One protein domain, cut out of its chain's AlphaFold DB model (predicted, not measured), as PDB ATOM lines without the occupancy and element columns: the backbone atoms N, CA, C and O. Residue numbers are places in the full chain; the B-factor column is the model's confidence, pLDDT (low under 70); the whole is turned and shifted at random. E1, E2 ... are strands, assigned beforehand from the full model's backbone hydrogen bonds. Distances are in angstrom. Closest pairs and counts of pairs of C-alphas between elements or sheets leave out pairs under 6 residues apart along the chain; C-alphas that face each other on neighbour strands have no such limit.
ATOM      1  N   HIS A 339     161.405 144.423 103.796       65.50
ATOM      2  CA  HIS A 339     162.499 144.990 104.577       65.50
ATOM      3  C   HIS A 339     163.254 143.856 105.262       65.50
ATOM      4  O   HIS A 339     162.649 143.028 105.945       65.50
ATOM      5  N   GLY A 340     164.573 143.827 105.085       69.56
ATOM      6  CA  GLY A 340     165.451 142.992 105.894       69.56
ATOM      7  C   GLY A 340     165.576 143.562 107.307       69.56
ATOM      8  O   GLY A 340     165.675 144.777 107.487       69.56
ATOM      9  N   GLY A 341     165.538 142.698 108.322       72.38
ATOM     10  CA  GLY A 341     165.934 143.073 109.682       72.38
ATOM     11  C   GLY A 341     167.452 143.264 109.793       72.38
ATOM     12  O   GLY A 341     168.179 143.069 108.828       72.38
ATOM     13  N   SER A 342     167.969 143.580 110.983       81.38
ATOM     14  CA  SER A 342     169.399 143.890 111.179       81.38
ATOM     15  C   SER A 342     170.373 142.816 110.664       81.38
ATOM     16  O   SER A 342     171.449 143.163 110.193       81.38
ATOM     17  N   ASN A 343     169.991 141.532 110.711       80.62
ATOM     18  CA  ASN A 343     170.823 140.407 110.261       80.62
ATOM     19  C   ASN A 343     170.391 139.799 108.906       80.62
ATOM     20  O   ASN A 343     170.948 138.810 108.445       80.62
ATOM     21  N   ILE A 344     169.373 140.362 108.259       83.31
ATOM     22  CA  ILE A 344     168.880 139.882 106.967       83.31
ATOM     23  C   ILE A 344     169.156 140.990 105.954       83.31
ATOM     24  O   ILE A 344     168.612 142.085 106.079       83.31
ATOM     25  N   SER A 345     169.963 140.715 104.937       83.31
ATOM     26  CA  SER A 345     170.060 141.588 103.772       83.31
ATOM     27  C   SER A 345     169.037 141.169 102.742       83.31
ATOM     28  O   SER A 345     168.912 139.990 102.413       83.31
ATOM     29  N   VAL A 346     168.317 142.150 102.217       83.12
ATOM     30  CA  VAL A 346     167.462 141.965 101.055       83.12
ATOM     31  C   VAL A 346     167.976 142.909  99.988       83.12
ATOM     32  O   VAL A 346     167.942 144.125 100.170       83.12
ATOM     33  N   THR A 347     168.464 142.349  98.888       82.06
ATOM     34  CA  THR A 347     168.939 143.140  97.754       82.06
ATOM     35  C   THR A 347     167.885 143.098  96.660       82.06
ATOM     36  O   THR A 347     167.479 142.022  96.222       82.06
ATOM     37  N   GLU A 348     167.412 144.273  96.250       79.62
ATOM     38  CA  GLU A 348     166.420 144.413  95.187       79.62
ATOM     39  C   GLU A 348     167.094 144.316  93.814       79.62
ATOM     40  O   GLU A 348     168.033 145.050  93.502       79.62
ATOM     41  N   GLY A 349     166.576 143.415  92.988       74.31
ATOM     42  CA  GLY A 349     166.891 143.272  91.578       74.31
ATOM     43  C   GLY A 349     165.663 143.535  90.709       74.31
ATOM     44  O   GLY A 349     164.511 143.494  91.148       74.31
ATOM     45  N   THR A 350     165.902 143.819  89.435       75.88
ATOM     46  CA  THR A 350     164.844 143.850  88.422       75.88
ATOM     47  C   THR A 350     164.522 142.426  87.998       75.88
ATOM     48  O   THR A 350     165.431 141.722  87.556       75.88
ATOM     49  N   ASN A 351     163.255 142.022  88.100       70.94
ATOM     50  CA  ASN A 351     162.814 140.751  87.537       70.94
ATOM     51  C   ASN A 351     162.784 140.895  85.999       70.94
ATOM     52  O   ASN A 351     162.064 141.760  85.493       70.94
ATOM     53  N   PRO A 352     163.581 140.119  85.247       66.44
ATOM     54  CA  PRO A 352     163.693 140.279  83.799       66.44
ATOM     55  C   PRO A 352     162.471 139.757  83.028       66.44
ATOM     56  O   PRO A 352     162.298 140.130  81.868       66.44
ATOM     57  N   ASP A 353     161.621 138.938  83.653       73.56
ATOM     58  CA  ASP A 353     160.495 138.272  82.994       73.56
ATOM     59  C   ASP A 353     159.210 139.124  82.993       73.56
ATOM     60  O   ASP A 353     158.299 138.865  82.205       73.56
ATOM     61  N   PHE A 354     159.130 140.169  83.832       63.09
ATOM     62  CA  PHE A 354     157.960 141.052  83.932       63.09
ATOM     63  C   PHE A 354     158.353 142.532  84.064       63.09
ATOM     64  O   PHE A 354     158.956 142.941  85.058       63.09
ATOM     65  N   GLU A 355     157.946 143.369  83.096       56.75
ATOM     66  CA  GLU A 355     158.166 144.822  83.154       56.75
ATOM     67  C   GLU A 355     157.529 145.432  84.416       56.75
ATOM     68  O   GLU A 355     156.321 145.351  84.634       56.75
ATOM     69  N   GLY A 356     158.364 146.052  85.256       64.19
ATOM     70  CA  GLY A 356     157.966 146.651  86.536       64.19
ATOM     71  C   GLY A 356     158.027 145.707  87.746       64.19
ATOM     72  O   GLY A 356     157.878 146.177  88.874       64.19
ATOM     73  N   GLY A 357     158.292 144.410  87.542       63.62
ATOM     74  CA  GLY A 357     158.459 143.417  88.605       63.62
ATOM     75  C   GLY A 357     159.803 143.529  89.334       63.62
ATOM     76  O   GLY A 357     160.830 143.880  88.748       63.62
ATOM     77  N   LYS A 358     159.802 143.225  90.634       71.62
ATOM     78  CA  LYS A 358     160.997 143.236  91.492       71.62
ATOM     79  C   LYS A 358     161.288 141.827  91.995       71.62
ATOM     80  O   LYS A 358     160.376 141.182  92.504       71.62
ATOM     81  N   ASP A 359     162.545 141.405  91.894       77.50
ATOM     82  CA  ASP A 359     163.055 140.185  92.526       77.50
ATOM     83  C   ASP A 359     163.906 140.563  93.731       77.50
ATOM     84  O   ASP A 359     164.706 141.495  93.677       77.50
ATOM     85  N   TYR A 360     163.747 139.835  94.827       81.31
ATOM     86  CA  TYR A 360     164.442 140.129  96.074       81.31
ATOM     87  C   TYR A 360     165.335 138.953  96.449       81.31
ATOM     88  O   TYR A 360     164.847 137.865  96.751       81.31
ATOM     89  N   VAL A 361     166.648 139.181  96.450       77.06
ATOM     90  CA  VAL A 361     167.621 138.197  96.936       77.06
ATOM     91  C   VAL A 361     167.794 138.403  98.433       77.06
ATOM     92  O   VAL A 361     168.196 139.483  98.869       77.06
ATOM     93  N   VAL A 362     167.472 137.374  99.217       80.19
ATOM     94  CA  VAL A 362     167.553 137.402 100.681       80.19
ATOM     95  C   VAL A 362     168.779 136.622 101.140       80.19
ATOM     96  O   VAL A 362     168.979 135.473 100.747       80.19
ATOM     97  N   SER A 363     169.606 137.238 101.976       78.62
ATOM     98  CA  SER A 363     170.818 136.640 102.542       78.62
ATOM     99  C   SER A 363     170.979 137.043 104.007       78.62
ATOM    100  O   SER A 363     170.327 137.977 104.476       78.62
ATOM    101  N   LEU A 364     171.833 136.335 104.742       81.12
ATOM    102  CA  LEU A 364     172.202 136.704 106.108       81.12
ATOM    103  C   LEU A 364     173.453 137.580 106.085       81.12
ATOM    104  O   LEU A 364     174.375 137.301 105.326       81.12
ATOM    105  N   ASN A 365     173.464 138.645 106.886       76.88
ATOM    106  CA  ASN A 365     174.624 139.539 107.009       76.88
ATOM    107  C   ASN A 365     175.672 139.016 107.999       76.88
ATOM    108  O   ASN A 365     176.827 139.418 107.937       76.88
ATOM    109  N   ASP A 366     175.234 138.180 108.932       82.00
ATOM    110  CA  ASP A 366     175.986 137.614 110.042       82.00
ATOM    111  C   ASP A 366     175.294 136.300 110.463       82.00
ATOM    112  O   ASP A 366     174.245 135.903 109.939       82.00
ATOM    113  N   HIS A 367     175.858 135.599 111.431       86.12
ATOM    114  CA  HIS A 367     175.355 134.321 111.897       86.12
ATOM    115  C   HIS A 367     173.960 134.451 112.528       86.12
ATOM    116  O   HIS A 367     173.656 135.408 113.244       86.12
ATOM    117  N   ILE A 368     173.098 133.451 112.325       84.19
ATOM    118  CA  ILE A 368     171.938 133.258 113.203       84.19
ATOM    119  C   ILE A 368     172.409 132.418 114.377       84.19
ATOM    120  O   ILE A 368     172.461 131.190 114.305       84.19
ATOM    121  N   THR A 369     172.724 133.093 115.473       79.19
ATOM    122  CA  THR A 369     172.997 132.437 116.746       79.19
ATOM    123  C   THR A 369     171.694 132.290 117.528       79.19
ATOM    124  O   THR A 369     171.089 133.262 117.973       79.19
ATOM    125  N   LEU A 370     171.244 131.053 117.696       76.12
ATOM    126  CA  LEU A 370     170.147 130.693 118.584       76.12
ATOM    127  C   LEU A 370     170.745 130.295 119.932       76.12
ATOM    128  O   LEU A 370     171.296 129.204 120.075       76.12
ATOM    129  N   GLY A 371     170.659 131.200 120.905       67.38
ATOM    130  CA  GLY A 371     171.289 131.054 122.218       67.38
ATOM    131  C   GLY A 371     172.307 132.160 122.489       67.38
ATOM    132  O   GLY A 371     172.303 133.186 121.814       67.38
ATOM    133  N   ASP A 372     173.158 131.958 123.491       72.62
ATOM    134  CA  ASP A 372     174.144 132.946 123.939       72.62
ATOM    135  C   ASP A 372     175.562 132.382 123.757       72.62
ATOM    136  O   ASP A 372     175.958 131.401 124.400       72.62
ATOM    137  N   LYS A 373     176.315 132.998 122.835       68.69
ATOM    138  CA  LYS A 373     177.665 132.575 122.434       68.69
ATOM    139  C   LYS A 373     178.693 132.798 123.547       68.69
ATOM    140  O   LYS A 373     179.616 132.000 123.673       68.69
ATOM    141  N   GLU A 374     178.510 133.820 124.386       72.38
ATOM    142  CA  GLU A 374     179.412 134.145 125.503       72.38
ATOM    143  C   GLU A 374     179.190 133.217 126.702       72.38
ATOM    144  O   GLU A 374     180.141 132.832 127.381       72.38
ATOM    145  N   GLN A 375     177.941 132.796 126.919       64.06
ATOM    146  CA  GLN A 375     177.581 131.768 127.905       64.06
ATOM    147  C   GLN A 375     177.840 130.336 127.388       64.06
ATOM    148  O   GLN A 375     177.636 129.363 128.114       64.06
ATOM    149  N   GLY A 376     178.285 130.191 126.132       64.81
ATOM    150  CA  GLY A 376     178.799 128.949 125.560       64.81
ATOM    151  C   GLY A 376     177.756 127.948 125.062       64.81
ATOM    152  O   GLY A 376     178.158 126.863 124.656       64.81
ATOM    153  N   THR A 377     176.451 128.261 125.052       65.94
ATOM    154  CA  THR A 377     175.391 127.361 124.542       65.94
ATOM    155  C   THR A 377     174.625 128.023 123.416       65.94
ATOM    156  O   THR A 377     173.813 128.925 123.633       65.94
ATOM    157  N   TYR A 378     174.871 127.545 122.207       76.44
ATOM    158  CA  TYR A 378     174.301 128.137 121.019       76.44
ATOM    159  C   TYR A 378     174.195 127.123 119.884       76.44
ATOM    160  O   TYR A 378     174.938 126.141 119.827       76.44
ATOM    161  N   VAL A 379     173.290 127.400 118.952       79.00
ATOM    162  CA  VAL A 379     173.344 126.879 117.586       79.00
ATOM    163  C   VAL A 379     173.574 128.068 116.685       79.00
ATOM    164  O   VAL A 379     172.771 128.990 116.643       79.00
ATOM    165  N   ASP A 380     174.699 128.060 116.008       83.50
ATOM    166  CA  ASP A 380     175.180 129.171 115.220       83.50
ATOM    167  C   ASP A 380     175.176 128.740 113.766       83.50
ATOM    168  O   ASP A 380     175.973 127.905 113.342       83.50
ATOM    169  N   VAL A 381     174.201 129.262 113.031       84.50
ATOM    170  CA  VAL A 381     174.078 129.058 111.594       84.50
ATOM    171  C   VAL A 381     174.846 130.187 110.932       84.50
ATOM    172  O   VAL A 381     174.364 131.320 110.884       84.50
ATOM    173  N   ASN A 382     176.054 129.886 110.468       79.12
ATOM    174  CA  ASN A 382     176.856 130.850 109.743       79.12
ATOM    175  C   ASN A 382     176.267 131.040 108.340       79.12
ATOM    176  O   ASN A 382     176.263 130.113 107.531       79.12
ATOM    177  N   GLY A 383     175.769 132.245 108.063       70.06
ATOM    178  CA  GLY A 383     175.263 132.622 106.747       70.06
ATOM    179  C   GLY A 383     176.353 132.851 105.698       70.06
ATOM    180  O   GLY A 383     176.068 132.710 104.513       70.06
ATOM    181  N   GLU A 384     177.579 133.169 106.122       70.75
ATOM    182  CA  GLU A 384     178.739 133.400 105.253       70.75
ATOM    183  C   GLU A 384     179.364 132.070 104.792       70.75
ATOM    184  O   GLU A 384     179.567 131.870 103.595       70.75
ATOM    185  N   ASP A 385     179.560 131.119 105.716       64.50
ATOM    186  CA  ASP A 385     180.192 129.816 105.427       64.50
ATOM    187  C   ASP A 385     179.195 128.664 105.183       64.50
ATOM    188  O   ASP A 385     179.592 127.551 104.838       64.50
ATOM    189  N   GLY A 386     177.897 128.878 105.425       66.00
ATOM    190  CA  GLY A 386     176.861 127.842 105.321       66.00
ATOM    191  C   GLY A 386     176.976 126.710 106.357       66.00
ATOM    192  O   GLY A 386     176.388 125.642 106.173       66.00
ATOM    193  N   THR A 387     177.741 126.907 107.435       69.12
ATOM    194  CA  THR A 387     177.978 125.907 108.487       69.12
ATOM    195  C   THR A 387     176.996 126.052 109.648       69.12
ATOM    196  O   THR A 387     176.525 127.144 109.959       69.12
ATOM    197  N   VAL A 388     176.691 124.939 110.323       74.69
ATOM    198  CA  VAL A 388     175.923 124.947 111.575       74.69
ATOM    199  C   VAL A 388     176.827 124.458 112.690       74.69
ATOM    200  O   VAL A 388     177.137 123.271 112.783       74.69
ATOM    201  N   THR A 389     177.249 125.388 113.538       69.62
ATOM    202  CA  THR A 389     178.108 125.102 114.682       69.62
ATOM    203  C   THR A 389     177.246 125.122 115.928       69.62
ATOM    204  O   THR A 389     176.709 126.160 116.299       69.62
ATOM    205  N   ALA A 390     177.088 123.981 116.583       70.62
ATOM    206  CA  ALA A 390     176.374 123.915 117.847       70.62
ATOM    207  C   ALA A 390     177.358 123.605 118.968       70.62
ATOM    208  O   ALA A 390     178.108 122.635 118.891       70.62
ATOM    209  N   SER A 391     177.332 124.399 120.030       63.06
ATOM    210  CA  SER A 391     178.029 124.070 121.278       63.06
ATOM    211  C   SER A 391     177.153 123.236 122.229       63.06
ATOM    212  O   SER A 391     177.427 123.136 123.422       63.06
ATOM    213  N   GLY A 392     176.101 122.608 121.688       53.47
ATOM    214  CA  GLY A 392     175.148 121.737 122.378       53.47
ATOM    215  C   GLY A 392     174.421 120.790 121.404       53.47
ATOM    216  O   GLY A 392     174.841 120.622 120.261       53.47
TER     217      GLY A 392
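This is residues 339 to 392 of the 752 residues of the protein "SLH domain-containing protein" of Megasphaera stantonii (UniProt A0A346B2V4). A small sheet of three strands, E3, E4 and E5, makes one end of a rod, and a longer two-stranded hairpin, E1 and E2, extends from it as an arm toward the other end. The two sheets follow each other along the longest axis and are not face to face. The printed part has 54 residues with no named helix and five named strands, E1 to E5 in chain order; the class is all strand, and both sheets, E3 - E4 - E5 and E1 - E2, are antiparallel. It is extended, with a radius of gyration of the C-alphas of 15.6 A and spans of 50 by 18 by 12 A.

E3, residues 368 to 372, E4, residues 377 to 381, and E5, residues 388 to 390, form a meander, each strand the antiparallel neighbour of the one before. The hairpin of E3 and E4 has N 370 and O 379 within hydrogen-bond range at 2.8 A. In the hairpin of E4 and E5, N 380 and O 389 are within that range at 2.8 A. E1, residues 344 to 350, and E2, residues 358 to 364, form an antiparallel hairpin at 155 degrees, with N 347 and O 361 at 2.9 A. E2 and E3 meet only through their link, while E1 is apart from E3, E4 and E5.

E1 begins at C-alpha 344 (168.880, 139.882, 106.967) and is 19.4 A long; E2 is 19.5 A. E3 spans 11.0 A, E4 13.1 A and E5 6.4 A, ending at C-alpha 390 (176.374, 123.915, 117.847).

The C-alphas farthest apart, of Glu 355 and Gln 375, are 50.5 A apart. The printed part has no cut and no long link. Its mean pLDDT is 73.6, with 18 residues under 70, among them 354 to 357 and 385 to 387.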